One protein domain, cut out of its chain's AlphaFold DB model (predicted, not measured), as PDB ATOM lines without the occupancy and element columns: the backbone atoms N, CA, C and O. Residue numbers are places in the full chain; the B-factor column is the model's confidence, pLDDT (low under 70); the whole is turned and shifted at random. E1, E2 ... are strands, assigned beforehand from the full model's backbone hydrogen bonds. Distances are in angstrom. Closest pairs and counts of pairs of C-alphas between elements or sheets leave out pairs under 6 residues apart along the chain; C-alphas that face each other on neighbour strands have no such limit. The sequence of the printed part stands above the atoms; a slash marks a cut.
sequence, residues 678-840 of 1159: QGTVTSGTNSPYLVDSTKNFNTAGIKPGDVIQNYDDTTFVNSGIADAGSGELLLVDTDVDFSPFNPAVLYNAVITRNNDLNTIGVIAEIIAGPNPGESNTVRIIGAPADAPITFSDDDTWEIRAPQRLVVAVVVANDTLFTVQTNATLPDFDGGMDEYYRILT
ATOM      1  N   GLN A 678      92.241  70.760  95.411       77.38
ATOM      2  CA  GLN A 678      91.540  70.312  94.226       77.38
ATOM      3  C   GLN A 678      90.257  71.122  94.069       77.38
ATOM      4  O   GLN A 678      89.761  71.730  95.029       77.38
ATOM      5  N   GLY A 679      89.733  71.150  92.858       78.75
ATOM      6  CA  GLY A 679      88.562  71.941  92.533       78.75
ATOM      7  C   GLY A 679      88.063  71.644  91.136       78.75
ATOM      8  O   GLY A 679      88.570  70.757  90.446       78.75
ATOM      9  N   THR A 680      87.072  72.423  90.738       79.38
ATOM     10  CA  THR A 680      86.486  72.351  89.407       79.38
ATOM     11  C   THR A 680      86.577  73.736  88.809       79.38
ATOM     12  O   THR A 680      86.266  74.731  89.468       79.38
ATOM     13  N   VAL A 681      87.024  73.823  87.562       82.88
ATOM     14  CA  VAL A 681      87.127  75.112  86.881       82.88
ATOM     15  C   VAL A 681      85.737  75.739  86.782       82.88
ATOM     16  O   VAL A 681      84.809  75.177  86.212       82.88
ATOM     17  N   THR A 682      85.581  76.932  87.355       82.00
ATOM     18  CA  THR A 682      84.277  77.616  87.424       82.00
ATOM     19  C   THR A 682      83.968  78.454  86.182       82.00
ATOM     20  O   THR A 682      82.824  78.862  85.980       82.00
ATOM     21  N   SER A 683      84.977  78.746  85.350       76.56
ATOM     22  CA  SER A 683      84.808  79.439  84.067       76.56
ATOM     23  C   SER A 683      86.044  79.309  83.169       76.56
ATOM     24  O   SER A 683      87.164  79.434  83.658       76.56
ATOM     25  N   GLY A 684      85.845  79.160  81.858       68.81
ATOM     26  CA  GLY A 684      86.910  79.038  80.856       68.81
ATOM     27  C   GLY A 684      86.337  78.881  79.442       68.81
ATOM     28  O   GLY A 684      85.125  78.792  79.275       68.81
ATOM     29  N   THR A 685      87.185  78.943  78.413       68.69
ATOM     30  CA  THR A 685      86.906  78.468  77.037       68.69
ATOM     31  C   THR A 685      88.262  78.295  76.347       68.69
ATOM     32  O   THR A 685      88.793  79.266  75.797       68.69
ATOM     33  N   ASN A 686      88.856  77.105  76.445       71.19
ATOM     34  CA  ASN A 686      90.170  76.755  75.903       71.19
ATOM     35  C   ASN A 686      91.262  77.771  76.250       71.19
ATOM     36  O   ASN A 686      91.887  78.402  75.389       71.19
ATOM     37  N   SER A 687      91.431  77.980  77.554       75.19
ATOM     38  CA  SER A 687      92.259  79.032  78.137       75.19
ATOM     39  C   SER A 687      93.486  78.459  78.863       75.19
ATOM     40  O   SER A 687      93.366  77.428  79.512       75.19
ATOM     41  N   PRO A 688      94.649  79.149  78.869       80.56
ATOM     42  CA  PRO A 688      95.777  78.821  79.752       80.56
ATOM     43  C   PRO A 688      95.571  79.288  81.204       80.56
ATOM     44  O   PRO A 688      96.459  79.124  82.047       80.56
ATOM     45  N   TYR A 689      94.432  79.925  81.490       86.44
ATOM     46  CA  TYR A 689      94.069  80.399  82.819       86.44
ATOM     47  C   TYR A 689      93.119  79.425  83.501       86.44
ATOM     48  O   TYR A 689      92.035  79.174  82.978       86.44
ATOM     49  N   LEU A 690      93.501  78.970  84.692       88.31
ATOM     50  CA  LEU A 690      92.631  78.227  85.595       88.31
ATOM     51  C   LEU A 690      91.897  79.239  86.482       88.31
ATOM     52  O   LEU A 690      92.547  80.003  87.202       88.31
ATOM     53  N   VAL A 691      90.562  79.256  86.415       88.50
ATOM     54  CA  VAL A 691      89.702  80.141  87.220       88.50
ATOM     55  C   VAL A 691      88.749  79.315  88.085       88.50
ATOM     56  O   VAL A 691      87.796  78.717  87.579       88.50
ATOM     57  N   ASP A 692      88.958  79.335  89.399       88.25
ATOM     58  CA  ASP A 692      88.067  78.709  90.381       88.25
ATOM     59  C   ASP A 692      87.643  79.738  91.435       88.25
ATOM     60  O   ASP A 692      88.343  80.006  92.412       88.25
ATOM     61  N   SER A 693      86.457  80.313  91.230       84.62
ATOM     62  CA  SER A 693      85.860  81.320  92.115       84.62
ATOM     63  C   SER A 693      85.488  80.796  93.508       84.62
ATOM     64  O   SER A 693      85.173  81.598  94.389       84.62
ATOM     65  N   THR A 694      85.530  79.478  93.733       82.06
ATOM     66  CA  THR A 694      85.325  78.866  95.054       82.06
ATOM     67  C   THR A 694      86.618  78.759  95.863       82.06
ATOM     68  O   THR A 694      86.573  78.447  97.055       82.06
ATOM     69  N   LYS A 695      87.776  79.032  95.247       83.25
ATOM     70  CA  LYS A 695      89.094  78.878  95.868       83.25
ATOM     71  C   LYS A 695      89.807  80.212  96.038       83.25
ATOM     72  O   LYS A 695      89.581  81.187  95.327       83.25
ATOM     73  N   ASN A 696      90.718  80.228  97.007       83.44
ATOM     74  CA  ASN A 696      91.690  81.296  97.183       83.44
ATOM     75  C   ASN A 696      93.104  80.701  97.168       83.44
ATOM     76  O   ASN A 696      93.627  80.255  98.187       83.44
ATOM     77  N   PHE A 697      93.710  80.684  95.984       83.81
ATOM     78  CA  PHE A 697      95.044  80.163  95.704       83.81
ATOM     79  C   PHE A 697      96.142  80.882  96.491       83.81
ATOM     80  O   PHE A 697      97.083  80.234  96.939       83.81
ATOM     81  N   ASN A 698      95.996  82.189  96.735       76.69
ATOM     82  CA  ASN A 698      96.959  82.947  97.539       76.69
ATOM     83  C   ASN A 698      96.972  82.476  99.000       76.69
ATOM     84  O   ASN A 698      98.041  82.277  99.571       76.69
ATOM     85  N   THR A 699      95.804  82.270  99.617       69.00
ATOM     86  CA  THR A 699      95.733  81.752 100.998       69.00
ATOM     87  C   THR A 699      96.029  80.258 101.086       69.00
ATOM     88  O   THR A 699      96.426  79.788 102.144       69.00
ATOM     89  N   ALA A 700      95.872  79.523  99.982       69.19
ATOM     90  CA  ALA A 700      96.250  78.115  99.874       69.19
ATOM     91  C   ALA A 700      97.760  77.897  99.644       69.19
ATOM     92  O   ALA A 700      98.189  76.758  99.498       69.19
ATOM     93  N   GLY A 701      98.564  78.969  99.599       74.50
ATOM     94  CA  GLY A 701     100.018  78.879  99.448       74.50
ATOM     95  C   GLY A 701     100.496  78.536  98.038       74.50
ATOM     96  O   GLY A 701     101.650  78.143  97.881       74.50
ATOM     97  N   ILE A 702      99.634  78.683  97.026       85.06
ATOM     98  CA  ILE A 702      99.998  78.397  95.637       85.06
ATOM     99  C   ILE A 702     100.948  79.463  95.110       85.06
ATOM    100  O   ILE A 702     100.754  80.660  95.338       85.06
ATOM    101  N   LYS A 703     101.971  79.025  94.384       85.75
ATOM    102  CA  LYS A 703     103.063  79.860  93.880       85.75
ATOM    103  C   LYS A 703     103.564  79.368  92.516       85.75
ATOM    104  O   LYS A 703     103.239  78.255  92.098       85.75
ATOM    105  N   PRO A 704     104.358  80.187  91.800       87.31
ATOM    106  CA  PRO A 704     105.061  79.720  90.615       87.31
ATOM    107  C   PRO A 704     105.907  78.474  90.916       87.31
ATOM    108  O   PRO A 704     106.572  78.434  91.947       87.31
ATOM    109  N   GLY A 705     105.867  77.473  90.034       85.19
ATOM    110  CA  GLY A 705     106.576  76.197  90.206       85.19
ATOM    111  C   GLY A 705     105.740  75.040  90.772       85.19
ATOM    112  O   GLY A 705     106.148  73.883  90.645       85.19
ATOM    113  N   ASP A 706     104.552  75.315  91.324       89.00
ATOM    114  CA  ASP A 706     103.602  74.266  91.714       89.00
ATOM    115  C   ASP A 706     103.011  73.568  90.473       89.00
ATOM    116  O   ASP A 706     102.875  74.166  89.397       89.00
ATOM    117  N   VAL A 707     102.649  72.291  90.606       87.38
ATOM    118  CA  VAL A 707     102.198  71.448  89.487       87.38
ATOM    119  C   VAL A 707     100.686  71.274  89.527       87.38
ATOM    120  O   VAL A 707     100.133  70.882  90.544       87.38
ATOM    121  N   ILE A 708     100.011  71.493  88.402       86.50
ATOM    122  CA  ILE A 708      98.579  71.221  88.236       86.50
ATOM    123  C   ILE A 708      98.406  69.927  87.439       86.50
ATOM    124  O   ILE A 708      99.071  69.718  86.426       86.50
ATOM    125  N   GLN A 709      97.493  69.071  87.878       81.81
ATOM    126  CA  GLN A 709      96.977  67.925  87.134       81.81
ATOM    127  C   GLN A 709      95.557  68.255  86.665       81.81
ATOM    128  O   GLN A 709      94.676  68.428  87.505       81.81
ATOM    129  N   ASN A 710      95.353  68.362  85.349       80.56
ATOM    130  CA  ASN A 710      94.044  68.528  84.715       80.56
ATOM    131  C   ASN A 710      93.513  67.158  84.258       80.56
ATOM    132  O   ASN A 710      94.203  66.444  83.522       80.56
ATOM    133  N   TYR A 711      92.318  66.790  84.719       75.56
ATOM    134  CA  TYR A 711      91.710  65.475  84.503       75.56
ATOM    135  C   TYR A 711      90.667  65.440  83.378       75.56
ATOM    136  O   TYR A 711      90.171  64.358  83.071       75.56
ATOM    137  N   ASP A 712      90.374  66.565  82.723       70.19
ATOM    138  CA  ASP A 712      89.539  66.576  81.512       70.19
ATOM    139  C   ASP A 712      90.381  66.244  80.264       70.19
ATOM    140  O   ASP A 712      90.112  65.299  79.514       70.19
ATOM    141  N   ASP A 713      91.537  66.899  80.140       69.88
ATOM    142  CA  ASP A 713      92.521  66.684  79.074       69.88
ATOM    143  C   ASP A 713      93.402  65.445  79.304       69.88
ATOM    144  O   ASP A 713      94.631  65.497  79.437       69.88
ATOM    145  N   THR A 714      92.778  64.274  79.361       71.12
ATOM    146  CA  THR A 714      93.493  63.032  79.663       71.12
ATOM    147  C   THR A 714      94.019  62.319  78.420       71.12
ATOM    148  O   THR A 714      93.398  62.256  77.355       71.12
ATOM    149  N   THR A 715      95.183  61.691  78.564       72.31
ATOM    150  CA  THR A 715      95.768  60.832  77.526       72.31
ATOM    151  C   THR A 715      95.465  59.368  77.819       72.31
ATOM    152  O   THR A 715      95.620  58.908  78.946       72.31
ATOM    153  N   PHE A 716      95.003  58.625  76.809       75.88
ATOM    154  CA  PHE A 716      94.690  57.202  76.967       75.88
ATOM    155  C   PHE A 716      95.945  56.403  77.345       75.88
ATOM    156  O   PHE A 716      96.965  56.514  76.660       75.88
ATOM    157  N   VAL A 717      95.839  55.582  78.393       79.25
ATOM    158  CA  VAL A 717      96.924  54.717  78.873       79.25
ATOM    159  C   VAL A 717      96.573  53.245  78.665       79.25
ATOM    160  O   VAL A 717      97.305  52.554  77.957       79.25
ATOM    161  N   ASN A 718      95.476  52.763  79.261       80.62
ATOM    162  CA  ASN A 718      95.086  51.348  79.220       80.62
ATOM    163  C   ASN A 718      93.564  51.143  79.391       80.62
ATOM    164  O   ASN A 718      92.846  52.094  79.688       80.62
ATOM    165  N   SER A 719      93.062  49.919  79.209       86.31
ATOM    166  CA  SER A 719      91.647  49.552  79.414       86.31
ATOM    167  C   SER A 719      91.472  48.056  79.683       86.31
ATOM    168  O   SER A 719      92.275  47.274  79.169       86.31
ATOM    169  N   GLY A 720      90.386  47.660  80.349       86.00
ATOM    170  CA  GLY A 720      90.068  46.258  80.645       86.00
ATOM    171  C   GLY A 720      88.591  46.008  80.966       86.00
ATOM    172  O   GLY A 720      87.731  46.851  80.678       86.00
ATOM    173  N   ILE A 721      88.312  44.819  81.508       84.12
ATOM    174  CA  ILE A 721      86.978  44.360  81.923       84.12
ATOM    175  C   ILE A 721      87.113  43.833  83.351       84.12
ATOM    176  O   ILE A 721      87.917  42.946  83.592       84.12
ATOM    177  N   ALA A 722      86.347  44.387  84.288       81.31
ATOM    178  CA  ALA A 722      86.415  43.986  85.687       81.31
ATOM    179  C   ALA A 722      85.934  42.535  85.880       81.31
ATOM    180  O   ALA A 722      84.866  42.161  85.392       81.31
ATOM    181  N   ASP A 723      86.704  41.746  86.632       76.31
ATOM    182  CA  ASP A 723      86.368  40.366  87.008       76.31
ATOM    183  C   ASP A 723      85.551  40.295  88.307       76.31
ATOM    184  O   ASP A 723      84.843  39.313  88.523       76.31
ATOM    185  N   ALA A 724      85.681  41.304  89.180       64.62
ATOM    186  CA  ALA A 724      84.893  41.469  90.401       64.62
ATOM    187  C   ALA A 724      84.953  42.906  90.955       64.62
ATOM    188  O   ALA A 724      85.900  43.654  90.691       64.62
ATOM    189  N   GLY A 725      83.982  43.258  91.805       57.12
ATOM    190  CA  GLY A 725      84.026  44.439  92.673       57.12
ATOM    191  C   GLY A 725      83.274  44.192  93.983       57.12
ATOM    192  O   GLY A 725      82.046  44.130  94.032       57.12
ATOM    193  N   SER A 726      84.013  43.983  95.072       44.59
ATOM    194  CA  SER A 726      83.444  43.667  96.382       44.59
ATOM    195  C   SER A 726      82.940  44.931  97.076       44.59
ATOM    196  O   SER A 726      83.646  45.490  97.902       44.59
ATOM    197  N   GLY A 727      81.735  45.395  96.742       48.59
ATOM    198  CA  GLY A 727      80.909  46.278  97.586       48.59
ATOM    199  C   GLY A 727      81.401  47.705  97.879       48.59
ATOM    200  O   GLY A 727      80.573  48.553  98.185       48.59
ATOM    201  N   GLU A 728      82.683  48.019  97.736       51.78
ATOM    202  CA  GLU A 728      83.265  49.319  98.063       51.78
ATOM    203  C   GLU A 728      84.473  49.576  97.161       51.78
ATOM    204  O   GLU A 728      85.440  48.831  97.239       51.78
ATOM    205  N   LEU A 729      84.418  50.620  96.320       64.69
ATOM    206  CA  LEU A 729      85.560  51.356  95.734       64.69
ATOM    207  C   LEU A 729      86.729  50.557  95.091       64.69
ATOM    208  O   LEU A 729      87.751  51.148  94.753       64.69
ATOM    209  N   LEU A 730      86.629  49.243  94.903       69.62
ATOM    210  CA  LEU A 730      87.708  48.362  94.447       69.62
ATOM    211  C   LEU A 730      87.430  47.856  93.030       69.62
ATOM    212  O   LEU A 730      86.346  47.347  92.747       69.62
ATOM    213  N   LEU A 731      88.436  47.960  92.163       75.06
ATOM    214  CA  LEU A 731      88.470  47.347  90.838       75.06
ATOM    215  C   LEU A 731      89.399  46.132  90.879       75.06
ATOM    216  O   LEU A 731      90.583  46.276  91.191       75.06
ATOM    217  N   VAL A 732      88.870  44.958  90.529       80.12
ATOM    218  CA  VAL A 732      89.639  43.722  90.347       80.12
ATOM    219  C   VAL A 732      89.601  43.326  88.874       80.12
ATOM    220  O   VAL A 732      88.523  43.159  88.304       80.12
ATOM    221  N   ASP A 733      90.770  43.153  88.265       83.69
ATOM    222  CA  ASP A 733      90.926  42.622  86.905       83.69
ATOM    223  C   ASP A 733      92.116  41.657  86.916       83.69
ATOM    224  O   ASP A 733      93.279  42.055  86.980       83.69
ATOM    225  N   THR A 734      91.820  40.360  86.939       79.38
ATOM    226  CA  THR A 734      92.808  39.288  87.083       79.38
ATOM    227  C   THR A 734      93.680  39.104  85.843       79.38
ATOM    228  O   THR A 734      94.745  38.489  85.944       79.38
ATOM    229  N   ASP A 735      93.275  39.673  84.705       80.81
ATOM    230  CA  ASP A 735      94.021  39.654  83.448       80.81
ATOM    231  C   ASP A 735      94.970  40.864  83.302       80.81
ATOM    232  O   ASP A 735      95.767  40.918  82.353       80.81
ATOM    233  N   VAL A 736      94.931  41.822  84.238       79.94
ATOM    234  CA  VAL A 736      95.734  43.049  84.205       79.94
ATOM    235  C   VAL A 736      96.639  43.181  85.428       79.94
ATOM    236  O   VAL A 736      96.204  43.170  86.571       79.94
ATOM    237  N   ASP A 737      97.926  43.413  85.165       80.88
ATOM    238  CA  ASP A 737      98.883  43.859  86.176       80.88
ATOM    239  C   ASP A 737      98.833  45.389  86.295       80.88
ATOM    240  O   ASP A 737      99.226  46.109  85.366       80.88
ATOM    241  N   PHE A 738      98.346  45.891  87.432       76.50
ATOM    242  CA  PHE A 738      98.277  47.320  87.715       76.50
ATOM    243  C   PHE A 738      99.573  47.906  88.290       76.50
ATOM    244  O   PHE A 738      99.686  49.130  88.349       76.50
ATOM    245  N   SER A 739     100.580  47.091  88.636       68.56
ATOM    246  CA  SER A 739     101.861  47.565  89.189       68.56
ATOM    247  C   SER A 739     102.580  48.651  88.361       68.56
ATOM    248  O   SER A 739     103.252  49.498  88.959       68.56
ATOM    249  N   PRO A 740     102.431  48.736  87.018       69.19
ATOM    250  CA  PRO A 740     103.017  49.824  86.236       69.19
ATOM    251  C   PRO A 740     102.345  51.193  86.448       69.19
ATOM    252  O   PRO A 740     102.926  52.214  86.072       69.19
ATOM    253  N   PHE A 741     101.137  51.248  87.018       66.62
ATOM    254  CA  PHE A 741     100.334  52.470  87.165       66.62
ATOM    255  C   PHE A 741     100.554  53.143  88.527       66.62
ATOM    256  O   PHE A 741      99.604  53.413  89.252       66.62
ATOM    257  N   ASN A 742     101.818  53.418  88.866       58.12
ATOM    258  CA  ASN A 742     102.233  54.010  90.143       58.12
ATOM    259  C   ASN A 742     101.380  55.247  90.552       58.12
ATOM    260  O   ASN A 742     101.468  56.282  89.872       58.12
ATOM    261  N   PRO A 743     100.648  55.201  91.687       54.00
ATOM    262  CA  PRO A 743      99.822  56.309  92.179       54.00
ATOM    263  C   PRO A 743     100.626  57.574  92.511       54.00
ATOM    264  O   PRO A 743     100.115  58.682  92.379       54.00
ATOM    265  N   ALA A 744     101.911  57.434  92.866       46.28
ATOM    266  CA  ALA A 744     102.801  58.549  93.196       46.28
ATOM    267  C   ALA A 744     103.135  59.445  91.989       46.28
ATOM    268  O   ALA A 744     103.373  60.642  92.131       46.28
ATOM    269  N   VAL A 745     103.156  58.885  90.773       46.34
ATOM    270  CA  VAL A 745     103.606  59.620  89.575       46.34
ATOM    271  C   VAL A 745     102.426  60.091  88.733       46.34
ATOM    272  O   VAL A 745     102.511  61.141  88.083       46.34
ATOM    273  N   LEU A 746     101.328  59.335  88.726       49.03
ATOM    274  CA  LEU A 746     100.165  59.573  87.883       49.03
ATOM    275  C   LEU A 746      98.927  59.007  88.580       49.03
ATOM    276  O   LEU A 746      98.569  57.849  88.385       49.03
ATOM    277  N   TYR A 747      98.244  59.846  89.347       61.09
ATOM    278  CA  TYR A 747      96.829  59.653  89.628       61.09
ATOM    279  C   TYR A 747      96.100  59.601  88.277       61.09
ATOM    280  O   TYR A 747      95.824  60.629  87.667       61.09
ATOM    281  N   ASN A 748      95.918  58.401  87.729       59.44
ATOM    282  CA  ASN A 748      95.221  58.204  86.469       59.44
ATOM    283  C   ASN A 748      93.713  58.214  86.742       59.44
ATOM    284  O   ASN A 748      93.254  57.636  87.730       59.44
ATOM    285  N   ALA A 749      92.953  58.848  85.854       57.88
ATOM    286  CA  ALA A 749      91.505  58.747  85.840       57.88
ATOM    287  C   ALA A 749      91.107  57.329  85.415       57.88
ATOM    288  O   ALA A 749      91.522  56.869  84.346       57.88
ATOM    289  N   VAL A 750      90.305  56.656  86.235       61.00
ATOM    290  CA  VAL A 750      89.582  55.441  85.865       61.00
ATOM    291  C   VAL A 750      88.182  55.849  85.457       61.00
ATOM    292  O   VAL A 750      87.419  56.382  86.259       61.00
ATOM    293  N   ILE A 751      87.866  55.625  84.189       65.94
ATOM    294  CA  ILE A 751      86.554  55.916  83.625       65.94
ATOM    295  C   ILE A 751      85.816  54.599  83.479       65.94
ATOM    296  O   ILE A 751      86.266  53.727  82.729       65.94
ATOM    297  N   THR A 752      84.679  54.467  84.155       64.38
ATOM    298  CA  THR A 752      83.754  53.361  83.882       64.38
ATOM    299  C   THR A 752      82.858  53.731  82.705       64.38
ATOM    300  O   THR A 752      82.459  54.888  82.546       64.38
ATOM    301  N   ARG A 753      82.553  52.764  81.835       64.38
ATOM    302  CA  ARG A 753      81.572  52.951  80.756       64.38
ATOM    303  C   ARG A 753      80.401  52.001  80.932       64.38
ATOM    304  O   ARG A 753      80.280  51.014  80.209       64.38
ATOM    305  N   ASN A 754      79.506  52.353  81.847       57.56
ATOM    306  CA  ASN A 754      78.251  51.641  82.045       57.56
ATOM    307  C   ASN A 754      77.069  52.443  81.491       57.56
ATOM    308  O   ASN A 754      76.850  53.581  81.892       57.56
ATOM    309  N   ASN A 755      76.318  51.834  80.559       45.84
ATOM    310  CA  ASN A 755      74.988  52.234  80.057       45.84
ATOM    311  C   ASN A 755      74.586  53.718  80.284       45.84
ATOM    312  O   ASN A 755      73.603  53.994  80.967       45.84
ATOM    313  N   ASP A 756      75.319  54.639  79.642       46.47
ATOM    314  CA  ASP A 756      75.068  56.089  79.529       46.47
ATOM    315  C   ASP A 756      75.557  57.026  80.666       46.47
ATOM    316  O   ASP A 756      75.262  58.221  80.606       46.47
ATOM    317  N   LEU A 757      76.364  56.566  81.634       52.97
ATOM    318  CA  LEU A 757      77.041  57.444  82.610       52.97
ATOM    319  C   LEU A 757      78.561  57.199  82.608       52.97
ATOM    320  O   LEU A 757      79.017  56.110  82.938       52.97
ATOM    321  N   ASN A 758      79.341  58.214  82.220       60.31
ATOM    322  CA  ASN A 758      80.797  58.208  82.367       60.31
ATOM    323  C   ASN A 758      81.131  58.784  83.750       60.31
ATOM    324  O   ASN A 758      81.109  60.002  83.902       60.31
ATOM    325  N   THR A 759      81.416  57.945  84.742       64.69
ATOM    326  CA  THR A 759      81.938  58.400  86.044       64.69
ATOM    327  C   THR A 759      83.461  58.340  86.059       64.69
ATOM    328  O   THR A 759      84.055  57.394  85.528       64.69
ATOM    329  N   ILE A 760      84.091  59.361  86.648       67.56
ATOM    330  CA  ILE A 760      85.548  59.491  86.749       67.56
ATOM    331  C   ILE A 760      85.980  59.235  88.193       67.56
ATOM    332  O   ILE A 760      85.512  59.882  89.129       67.56
ATOM    333  N   GLY A 761      86.879  58.274  88.377       67.25
ATOM    334  CA  GLY A 761      87.511  57.975  89.658       67.25
ATOM    335  C   GLY A 761      89.017  58.093  89.553       67.25
ATOM    336  O   GLY A 761      89.576  58.131  88.459       67.25
ATOM    337  N   VAL A 762      89.693  58.148  90.691       68.06
ATOM    338  CA  VAL A 762      91.149  58.264  90.754       68.06
ATOM    339  C   VAL A 762      91.717  57.036  91.452       68.06
ATOM    340  O   VAL A 762      91.205  56.632  92.492       68.06
ATOM    341  N   ILE A 763      92.782  56.449  90.898       69.38
ATOM    342  CA  ILE A 763      93.514  55.362  91.565       69.38
ATOM    343  C   ILE A 763      94.135  55.914  92.852       69.38
ATOM    344  O   ILE A 763      95.040  56.744  92.791       69.38
ATOM    345  N   ALA A 764      93.641  55.464  94.001       62.41
ATOM    346  CA  ALA A 764      94.163  55.817  95.315       62.41
ATOM    347  C   ALA A 764      95.280  54.867  95.753       62.41
ATOM    348  O   ALA A 764      96.263  55.302  96.343       62.41
ATOM    349  N   GLU A 765      95.144  53.580  95.436       67.12
ATOM    350  CA  GLU A 765      96.049  52.537  95.913       67.12
ATOM    351  C   GLU A 765      96.116  51.380  94.914       67.12
ATOM    352  O   GLU A 765      95.105  51.012  94.308       67.12
ATOM    353  N   ILE A 766      97.302  50.789  94.761       70.62
ATOM    354  CA  ILE A 766      97.473  49.488  94.110       70.62
ATOM    355  C   ILE A 766      97.678  48.455  95.206       70.62
ATOM    356  O   ILE A 766      98.651  48.538  95.954       70.62
ATOM    357  N   ILE A 767      96.804  47.456  95.253       67.81
ATOM    358  CA  ILE A 767      96.884  46.383  96.235       67.81
ATOM    359  C   ILE A 767      97.767  45.276  95.656       67.81
ATOM    360  O   ILE A 767      97.520  44.749  94.565       67.81
ATOM    361  N   ALA A 768      98.844  44.951  96.371       58.53
ATOM    362  CA  ALA A 768      99.731  43.859  95.999       58.53
ATOM    363  C   ALA A 768      99.052  42.514  96.286       58.53
ATOM    364  O   ALA A 768      98.562  42.272  97.385       58.53
ATOM    365  N   GLY A 769      99.025  41.631  95.294       53.62
ATOM    366  CA  GLY A 769      98.557  40.264  95.454       53.62
ATOM    367  C   GLY A 769      99.563  39.377  96.194       53.62
ATOM    368  O   GLY A 769     100.694  39.782  96.478       53.62
ATOM    369  N   PRO A 770      99.169  38.127  96.491       41.12
ATOM    370  CA  PRO A 770      99.924  37.213  97.349       41.12
ATOM    371  C   PRO A 770     101.275  36.776  96.761       41.12
ATOM    372  O   PRO A 770     102.108  36.228  97.483       41.12
ATOM    373  N   ASN A 771     101.519  37.011  95.467       46.12
ATOM    374  CA  ASN A 771     102.791  36.723  94.811       46.12
ATOM    375  C   ASN A 771     103.455  38.003  94.265       46.12
ATOM    376  O   ASN A 771     102.767  38.895  93.763       46.12
ATOM    377  N   PRO A 772     104.804  38.086  94.264       37.72
ATOM    378  CA  PRO A 772     105.522  39.206  93.661       37.72
ATOM    379  C   PRO A 772     105.176  39.367  92.171       37.72
ATOM    380  O   PRO A 772     105.524  38.506  91.359       37.72
ATOM    381  N   GLY A 773     104.533  40.483  91.816       50.88
ATOM    382  CA  GLY A 773     104.138  40.819  90.441       50.88
ATOM    383  C   GLY A 773     102.669  40.561  90.086       50.88
ATOM    384  O   GLY A 773     102.313  40.718  88.925       50.88
ATOM    385  N   GLU A 774     101.825  40.174  91.045       60.66
ATOM    386  CA  GLU A 774     100.369  40.073  90.860       60.66
ATOM    387  C   GLU A 774      99.678  41.283  91.505       60.66
ATOM    388  O   GLU A 774      99.157  41.184  92.605       60.66
ATOM    389  N   SER A 775      99.697  42.455  90.869       67.44
ATOM    390  CA  SER A 775      98.984  43.645  91.364       67.44
ATOM    391  C   SER A 775      97.666  43.823  90.616       67.44
ATOM    392  O   SER A 775      97.522  44.757  89.840       67.44
ATOM    393  N   ASN A 776      96.718  42.909  90.817       78.94
ATOM    394  CA  ASN A 776      95.505  42.807  89.988       78.94
ATOM    395  C   ASN A 776      94.287  43.541  90.581       78.94
ATOM    396  O   ASN A 776      93.182  43.466  90.044       78.94
ATOM    397  N   THR A 777      94.490  44.253  91.692       77.25
ATOM    398  CA  THR A 777      93.441  44.982  92.406       77.25
ATOM    399  C   THR A 777      93.886  46.414  92.670       77.25
ATOM    400  O   THR A 777      95.012  46.656  93.109       77.25
ATOM    401  N   VAL A 778      92.991  47.371  92.440       71.31
ATOM    402  CA  VAL A 778      93.222  48.790  92.738       71.31
ATOM    403  C   VAL A 778      92.042  49.395  93.487       71.31
ATOM    404  O   VAL A 778      90.883  49.103  93.186       71.31
ATOM    405  N   ARG A 779      92.333  50.273  94.449       71.44
ATOM    406  CA  ARG A 779      91.329  51.095  95.130       71.44
ATOM    407  C   ARG A 779      91.150  52.396  94.369       71.44
ATOM    408  O   ARG A 779      92.117  53.119  94.121       71.44
ATOM    409  N   ILE A 780      89.912  52.694  94.009       68.94
ATOM    410  CA  ILE A 780      89.500  53.883  93.276       68.94
ATOM    411  C   ILE A 780      88.699  54.773  94.214       68.94
ATOM    412  O   ILE A 780      87.691  54.349  94.761       68.94
ATOM    413  N   ILE A 781      89.106  56.024  94.379       60.88
ATOM    414  CA  ILE A 781      88.302  57.026  95.085       60.88
ATOM    415  C   ILE A 781      87.462  57.818  94.078       60.88
ATOM    416  O   ILE A 781      87.906  58.078  92.957       60.88
ATOM    417  N   GLY A 782      86.239  58.189  94.466       57.94
ATOM    418  CA  GLY A 782      85.380  59.044  93.644       57.94
ATOM    419  C   GLY A 782      85.982  60.442  93.472       57.94
ATOM    420  O   GLY A 782      86.620  60.964  94.390       57.94
ATOM    421  N   ALA A 783      85.788  61.057  92.301       55.56
ATOM    422  CA  ALA A 783      86.097  62.473  92.132       55.56
ATOM    423  C   ALA A 783      85.183  63.330  93.045       55.56
ATOM    424  O   ALA A 783      84.047  62.933  93.304       55.56
ATOM    425  N   PRO A 784      85.614  64.513  93.529       49.72
ATOM    426  CA  PRO A 784      84.946  65.273  94.606       49.72
ATOM    427  C   PRO A 784      83.569  65.888  94.290       49.72
ATOM    428  O   PRO A 784      83.121  66.779  95.010       49.72
ATOM    429  N   ALA A 785      82.890  65.442  93.237       47.34
ATOM    430  CA  ALA A 785      81.531  65.842  92.881       47.34
ATOM    431  C   ALA A 785      80.657  64.666  92.396       47.34
ATOM    432  O   ALA A 785      79.465  64.864  92.161       47.34
ATOM    433  N   ASP A 786      81.216  63.453  92.303       49.75
ATOM    434  CA  ASP A 786      80.537  62.267  91.780       49.75
ATOM    435  C   ASP A 786      80.250  61.240  92.881       49.75
ATOM    436  O   ASP A 786      80.935  61.159  93.902       49.75
ATOM    437  N   ALA A 787      79.213  60.428  92.665       51.91
ATOM    438  CA  ALA A 787      78.926  59.282  93.522       51.91
ATOM    439  C   ALA A 787      80.113  58.289  93.526       51.91
ATOM    440  O   ALA A 787      80.798  58.167  92.506       51.91
ATOM    441  N   PRO A 788      80.344  57.551  94.634       57.34
ATOM    442  CA  PRO A 788      81.340  56.482  94.700       57.34
ATOM    443  C   PRO A 788      81.276  55.573  93.471       57.34
ATOM    444  O   PRO A 788      80.197  55.099  93.108       57.34
ATOM    445  N   ILE A 789      82.422  55.325  92.830       63.72
ATOM    446  CA  ILE A 789      82.472  54.380  91.714       63.72
ATOM    447  C   ILE A 789      82.413  52.971  92.283       63.72
ATOM    448  O   ILE A 789      83.276  52.562  93.058       63.72
ATOM    449  N   THR A 790      81.392  52.231  91.874       66.19
ATOM    450  CA  THR A 790      81.283  50.800  92.121       66.19
ATOM    451  C   THR A 790      81.593  50.049  90.837       66.19
ATOM    452  O   THR A 790      81.219  50.482  89.747       66.19
ATOM    453  N   PHE A 791      82.295  48.929  90.981       69.44
ATOM    454  CA  PHE A 791      82.562  47.999  89.895       69.44
ATOM    455  C   PHE A 791      81.725  46.746  90.126       69.44
ATOM    456  O   PHE A 791      81.645  46.236  91.241       69.44
ATOM    457  N   SER A 792      81.065  46.281  89.077       71.44
ATOM    458  CA  SER A 792      80.438  44.966  88.999       71.44
ATOM    459  C   SER A 792      81.235  44.080  88.047       71.44
ATOM    460  O   SER A 792      81.974  44.579  87.195       71.44
ATOM    461  N   ASP A 793      81.056  42.766  88.165       73.81
ATOM    462  CA  ASP A 793      81.540  41.808  87.170       73.81
ATOM    463  C   ASP A 793      81.090  42.256  85.762       73.81
ATOM    464  O   ASP A 793      79.926  42.621  85.564       73.81
ATOM    465  N   ASP A 794      82.009  42.209  84.794       76.62
ATOM    466  CA  ASP A 794      81.855  42.626  83.390       76.62
ATOM    467  C   ASP A 794      81.845  44.147  83.107       76.62
ATOM    468  O   ASP A 794      81.670  44.558  81.950       76.62
ATOM    469  N   ASP A 795      82.085  45.004  84.103       80.00
ATOM    470  CA  ASP A 795      82.194  46.449  83.873       80.00
ATOM    471  C   ASP A 795      83.426  46.805  83.026       80.00
ATOM    472  O   ASP A 795      84.545  46.354  83.277       80.00
ATOM    473  N   THR A 796      83.245  47.675  82.023       83.06
ATOM    474  CA  THR A 796      84.368  48.160  81.200       83.06
ATOM    475  C   THR A 796      85.019  49.392  81.812       83.06
ATOM    476  O   THR A 796      84.331  50.356  82.167       83.06
ATOM    477  N   TRP A 797      86.351  49.390  81.873       83.75
ATOM    478  CA  TRP A 797      87.129  50.471  82.470       83.75
ATOM    479  C   TRP A 797      88.247  50.971  81.541       83.75
ATOM    480  O   TRP A 797      88.837  50.213  80.768       83.75
ATOM    481  N   GLU A 798      88.550  52.272  81.605       81.38
ATOM    482  CA  GLU A 798      89.686  52.914  80.926       81.38
ATOM    483  C   GLU A 798      90.552  53.682  81.934       81.38
ATOM    484  O   GLU A 798      90.032  54.494  82.691       81.38
ATOM    485  N   ILE A 799      91.872  53.484  81.891       77.12
ATOM    486  CA  ILE A 799      92.870  54.270  82.627       77.12
ATOM    487  C   ILE A 799      93.414  55.361  81.705       77.12
ATOM    488  O   ILE A 799      93.895  55.085  80.596       77.12
ATOM    489  N   ARG A 800      93.388  56.609  82.176       74.88
ATOM    490  CA  ARG A 800      93.915  57.768  81.449       74.88
ATOM    491  C   ARG A 800      94.785  58.655  82.336       74.88
ATOM    492  O   ARG A 800      94.445  58.897  83.486       74.88
ATOM    493  N   ALA A 801      95.888  59.169  81.798       74.56
ATOM    494  CA  ALA A 801      96.806  60.035  82.537       74.56
ATOM    495  C   ALA A 801      96.405  61.514  82.409       74.56
ATOM    496  O   ALA A 801      96.142  61.950  81.280       74.56
ATOM    497  N   PRO A 802      96.402  62.290  83.512       76.31
ATOM    498  CA  PRO A 802      96.046  63.705  83.489       76.31
ATOM    499  C   PRO A 802      97.102  64.539  82.762       76.31
ATOM    500  O   PRO A 802      98.303  64.232  82.784       76.31
ATOM    501  N   GLN A 803      96.673  65.647  82.162       78.00
ATOM    502  CA  GLN A 803      97.597  66.654  81.659       78.00
ATOM    503  C   GLN A 803      98.285  67.339  82.846       78.00
ATOM    504  O   GLN A 803      97.640  67.773  83.796       78.00
ATOM    505  N   ARG A 804      99.618  67.446  82.805       79.81
ATOM    506  CA  ARG A 804     100.404  68.105  83.859       79.81
ATOM    507  C   ARG A 804     100.888  69.478  83.399       79.81
ATOM    508  O   ARG A 804     101.673  69.573  82.453       79.81
ATOM    509  N   LEU A 805     100.466  70.508  84.115       84.31
ATOM    510  CA  LEU A 805     100.760  71.918  83.881       84.31
ATOM    511  C   LEU A 805     101.565  72.485  85.057       84.31
ATOM    512  O   LEU A 805     101.626  71.877  86.123       84.31
ATOM    513  N   VAL A 806     102.196  73.638  84.866       87.69
ATOM    514  CA  VAL A 806     102.946  74.341  85.916       87.69
ATOM    515  C   VAL A 806     102.317  75.705  86.146       87.69
ATOM    516  O   VAL A 806     101.968  76.402  85.190       87.69
ATOM    517  N   VAL A 807     102.174  76.103  87.407       89.81
ATOM    518  CA  VAL A 807     101.788  77.468  87.763       89.81
ATOM    519  C   VAL A 807     102.945  78.390  87.398       89.81
ATOM    520  O   VAL A 807     104.035  78.262  87.945       89.81
ATOM    521  N   ALA A 808     102.724  79.326  86.477       86.56
ATOM    522  CA  ALA A 808     103.719  80.342  86.139       86.56
ATOM    523  C   ALA A 808     103.488  81.636  86.918       86.56
ATOM    524  O   ALA A 808     104.437  82.291  87.336       86.56
ATOM    525  N   VAL A 809     102.223  82.030  87.104       86.62
ATOM    526  CA  VAL A 809     101.860  83.255  87.828       86.62
ATOM    527  C   VAL A 809     100.535  83.062  88.560       86.62
ATOM    528  O   VAL A 809      99.553  82.617  87.968       86.62
ATOM    529  N   VAL A 810     100.475  83.487  89.822       88.25
ATOM    530  CA  VAL A 810      99.209  83.689  90.542       88.25
ATOM    531  C   VAL A 810      98.691  85.087  90.201       88.25
ATOM    532  O   VAL A 810      99.268  86.094  90.610       88.25
ATOM    533  N   VAL A 811      97.651  85.164  89.370       87.69
ATOM    534  CA  VAL A 811      97.174  86.428  88.775       87.69
ATOM    535  C   VAL A 811      96.219  87.160  89.718       87.69
ATOM    536  O   VAL A 811      96.243  88.389  89.808       87.69
ATOM    537  N   ALA A 812      95.383  86.398  90.418       89.00
ATOM    538  CA  ALA A 812      94.446  86.859  91.433       89.00
ATOM    539  C   ALA A 812      94.235  85.748  92.472       89.00
ATOM    540  O   ALA A 812      94.762  84.648  92.318       89.00
ATOM    541  N   ASN A 813      93.451  86.019  93.520       84.88
ATOM    542  CA  ASN A 813      93.139  85.013  94.541       84.88
ATOM    543  C   ASN A 813      92.495  83.750  93.942       84.88
ATOM    544  O   ASN A 813      92.747  82.670  94.441       84.88
ATOM    545  N   ASP A 814      91.715  83.868  92.873       89.12
ATOM    546  CA  ASP A 814      90.923  82.798  92.249       89.12
ATOM    547  C   ASP A 814      91.421  82.404  90.844       89.12
ATOM    548  O   ASP A 814      90.764  81.633  90.147       89.12
ATOM    549  N   THR A 815      92.553  82.962  90.393       90.31
ATOM    550  CA  THR A 815      93.004  82.847  88.998       90.31
ATOM    551  C   THR A 815      94.500  82.559  88.894       90.31
ATOM    552  O   THR A 815      95.331  83.355  89.349       90.31
ATOM    553  N   LEU A 816      94.851  81.473  88.200       90.06
ATOM    554  CA  LEU A 816      96.227  81.064  87.905       90.06
ATOM    555  C   LEU A 816      96.516  81.164  86.409       90.06
ATOM    556  O   LEU A 816      95.688  80.792  85.584       90.06
ATOM    557  N   PHE A 817      97.711  81.630  86.053       87.12
ATOM    558  CA  PHE A 817      98.258  81.494  84.706       87.12
ATOM    559  C   PHE A 817      99.182  80.279  84.661       87.12
ATOM    560  O   PHE A 817     100.139  80.192  85.439       87.12
ATOM    561  N   THR A 818      98.890  79.355  83.749       86.19
ATOM    562  CA  THR A 818      99.579  78.068  83.654       86.19
ATOM    563  C   THR A 818     100.428  77.972  82.393       86.19
ATOM    564  O   THR A 818     100.115  78.563  81.357       86.19
ATOM    565  N   VAL A 819     101.524  77.224  82.487       77.88
ATOM    566  CA  VAL A 819     102.438  76.950  81.377       77.88
ATOM    567  C   VAL A 819     102.688  75.457  81.241       77.88
ATOM    568  O   VAL A 819     102.558  74.677  82.187       77.88
ATOM    569  N   GLN A 820     103.050  75.051  80.032       74.19
ATOM    570  CA  GLN A 820     103.371  73.666  79.730       74.19
ATOM    571  C   GLN A 820     104.817  73.337  80.069       74.19
ATOM    572  O   GLN A 820     105.705  74.183  80.049       74.19
ATOM    573  N   THR A 821     105.060  72.044  80.236       63.88
ATOM    574  CA  THR A 821     106.403  71.448  80.188       63.88
ATOM    575  C   THR A 821     106.517  70.382  79.079       63.88
ATOM    576  O   THR A 821     107.496  69.638  79.025       63.88
ATOM    577  N   ASN A 822     105.511  70.298  78.190       63.00
ATOM    578  CA  ASN A 822     105.389  69.375  77.050       63.00
ATOM    579  C   ASN A 822     104.572  70.017  75.885       63.00
ATOM    580  O   ASN A 822     104.338  71.213  75.909       63.00
ATOM    581  N   ALA A 823     104.185  69.268  74.838       49.84
ATOM    582  CA  ALA A 823     103.726  69.818  73.543       49.84
ATOM    583  C   ALA A 823     102.199  70.050  73.352       49.84
ATOM    584  O   ALA A 823     101.774  70.328  72.228       49.84
ATOM    585  N   THR A 824     101.361  69.904  74.383       60.88
ATOM    586  CA  THR A 824      99.878  69.946  74.281       60.88
ATOM    587  C   THR A 824      99.281  71.127  75.045       60.88
ATOM    588  O   THR A 824      99.592  71.288  76.222       60.88
ATOM    589  N   LEU A 825      98.453  71.952  74.377       62.50
ATOM    590  CA  LEU A 825      97.813  73.184  74.898       62.50
ATOM    591  C   LEU A 825      97.050  72.957  76.206       62.50
ATOM    592  O   LEU A 825      96.326  71.972  76.254       62.50
ATOM    593  N   PRO A 826      97.200  73.826  77.235       67.75
ATOM    594  CA  PRO A 826      96.266  73.821  78.353       67.75
ATOM    595  C   PRO A 826      94.891  74.224  77.815       67.75
ATOM    596  O   PRO A 826      94.778  75.282  77.182       67.75
ATOM    597  N   ASP A 827      93.884  73.387  78.029       72.81
ATOM    598  CA  ASP A 827      92.519  73.608  77.562       72.81
ATOM    599  C   ASP A 827      91.566  73.724  78.757       72.81
ATOM    600  O   ASP A 827      90.803  72.815  79.027       72.81
ATOM    601  N   PHE A 828      91.616  74.848  79.490       78.25
ATOM    602  CA  PHE A 828      90.596  75.119  80.508       78.25
ATOM    603  C   PHE A 828      89.345  75.705  79.844       78.25
ATOM    604  O   PHE A 828      89.330  76.899  79.486       78.25
ATOM    605  N   ASP A 829      88.313  74.887  79.624       68.62
ATOM    606  CA  ASP A 829      87.115  75.246  78.855       68.62
ATOM    607  C   ASP A 829      85.814  75.370  79.663       68.62
ATOM    608  O   ASP A 829      84.828  75.902  79.142       68.62
ATOM    609  N   GLY A 830      85.840  75.020  80.954       58.16
ATOM    610  CA  GLY A 830      84.706  75.202  81.863       58.16
ATOM    611  C   GLY A 830      83.440  74.435  81.453       58.16
ATOM    612  O   GLY A 830      82.338  74.841  81.843       58.16
ATOM    613  N   GLY A 831      83.576  73.377  80.642       59.44
ATOM    614  CA  GLY A 831      82.540  72.371  80.416       59.44
ATOM    615  C   GLY A 831      82.091  71.691  81.717       59.44
ATOM    616  O   GLY A 831      82.644  71.941  82.786       59.44
ATOM    617  N   MET A 832      81.031  70.872  81.656       48.94
ATOM    618  CA  MET A 832      80.565  70.161  82.856       48.94
ATOM    619  C   MET A 832      81.679  69.206  83.320       48.94
ATOM    620  O   MET A 832      81.963  68.231  82.632       48.94
ATOM    621  N   ASP A 833      82.274  69.556  84.465       58.88
ATOM    622  CA  ASP A 833      83.156  68.751  85.321       58.88
ATOM    623  C   ASP A 833      84.667  68.718  84.984       58.88
ATOM    624  O   ASP A 833      85.331  67.696  85.145       58.88
ATOM    625  N   GLU A 834      85.261  69.866  84.619       71.69
ATOM    626  CA  GLU A 834      86.727  69.999  84.501       71.69
ATOM    627  C   GLU A 834      87.419  70.017  85.883       71.69
ATOM    628  O   GLU A 834      87.619  71.064  86.517       71.69
ATOM    629  N   TYR A 835      87.741  68.818  86.372       76.12
ATOM    630  CA  TYR A 835      88.394  68.572  87.655       76.12
ATOM    631  C   TYR A 835      89.914  68.770  87.586       76.12
ATOM    632  O   TYR A 835      90.595  68.259  86.693       76.12
ATOM    633  N   TYR A 836      90.470  69.456  88.586       80.00
ATOM    634  CA  TYR A 836      91.910  69.635  88.723       80.00
ATOM    635  C   TYR A 836      92.397  69.378  90.148       80.00
ATOM    636  O   TYR A 836      91.674  69.557  91.131       80.00
ATOM    637  N   ARG A 837      93.687  69.051  90.257       80.12
ATOM    638  CA  ARG A 837      94.432  68.991  91.520       80.12
ATOM    639  C   ARG A 837      95.748  69.752  91.405       80.12
ATOM    640  O   ARG A 837      96.367  69.751  90.345       80.12
ATOM    641  N   ILE A 838      96.195  70.362  92.500       83.56
ATOM    642  CA  ILE A 838      97.481  71.056  92.594       83.56
ATOM    643  C   ILE A 838      98.408  70.308  93.561       83.56
ATOM    644  O   ILE A 838      98.019  69.986  94.683       83.56
ATOM    645  N   LEU A 839      99.628  70.025  93.111       83.12
ATOM    646  CA  LEU A 839     100.736  69.496  93.897       83.12
ATOM    647  C   LEU A 839     101.651  70.670  94.243       83.12
ATOM    648  O   LEU A 839     102.276  71.267  93.360       83.12
ATOM    649  N   THR A 840     101.692  71.027  95.518       82.44
ATOM    650  CA  THR A 840     102.494  72.146  96.014       82.44
ATOM    651  C   THR A 840     103.921  71.698  96.263       82.44
ATOM    652  O   THR A 840     104.123  70.707  96.957       82.44
TER     653      THR A 840
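AT A GLANCE: This is residues 678 to 840 of the 1159 residues of an uncharacterized protein of Gammaproteobacteria bacterium RBG_16_51_14 (UniProt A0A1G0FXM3). Two lobes of strands are strung on one long ribbon, the antiparallel pair E3 and E8, which runs through both. One lobe holds E4, E5, E6 and E7 beside the ribbon, the other E1, E2, E9 and E10; in each the sheet folds over without closing. The printed part has 163 residues, with ten named strands, E1 to E10 in order along the chain, and no named helix. The class is all strand, though only 75 of the residues lie in named elements, and the strands form one branched, strongly twisted, antiparallel sheet. The whole is compact, with a radius of gyration of the C-alphas of 16.8 A and spans of 49 by 35 by 29 A.

IN THESE COORDINATES: Find C-alpha 678 at (91.540, 70.312, 94.226), where E1, residues 678 to 680, begins. Next come E2, residues 689 to 691, and E3, residues 707 to 721, 32.0 A long, which bends by 63 degrees at residue 713. E4, residues 730 to 732, and E5, residues 749 to 754, lead to E6, residues 757 to 767, 26.5 A long, which bends by 69 degrees at residue 764. After E7, residues 777 to 782, find C-alpha 796 at (84.368, 48.160, 81.200); from there E8 runs 41.3 A to residue 812, bending by 86 degrees at residue 809. E9, residues 815 to 820, and E10, residues 835 to 839, follow; E10 ends at C-alpha 839, (100.736, 69.496, 93.897).

HOW THE PARTS SIT: Begin at E8, which has three neighbours. E3 lies on one side of it, beside residues 796 to 806, antiparallel at 175 degrees, with N 708 and O 805 2.8 A apart, within hydrogen-bond range. On the other side look for E5, beside residues 796 to 800, with N 749 and O 800 at 2.8 A, and E9, beside residues 805 to 812, with N 817 and O 809 at 2.8 A. E5, E6 and E7 form a meander, each strand the antiparallel neighbour of the one before; N 750 and O 761 are 2.8 A apart, N 764 and O 779 2.8 A. Edge strand E4 pairs with E7, N 731 to O 778 at 2.9 A. E4 E5 E6 E7 and E5 E6 E7 E8 are Greek keys, the first strand being the antiparallel neighbour of the fourth. E10 lies on the other side of E3 from E8, with N 709 and O 837 at 2.8 A. Edge strand E1 pairs with E10, N 679 to O 836 at 3.0 A, and edge strand E2 with E9, N 816 to O 690 at 2.9 A. E1 and E2 are apart, as are E3 and E4.

THE WHOLE: The C-alphas farthest apart are those of Asn 771 and Ala 812, at 50.9 A. The printed part has no cut. The links E2 to E3, E4 to E5, E7 to E8 and E9 to E10 are long. Mean pLDDT of the printed part is 71.5; 71 residues are under 70, among them 739 to 765.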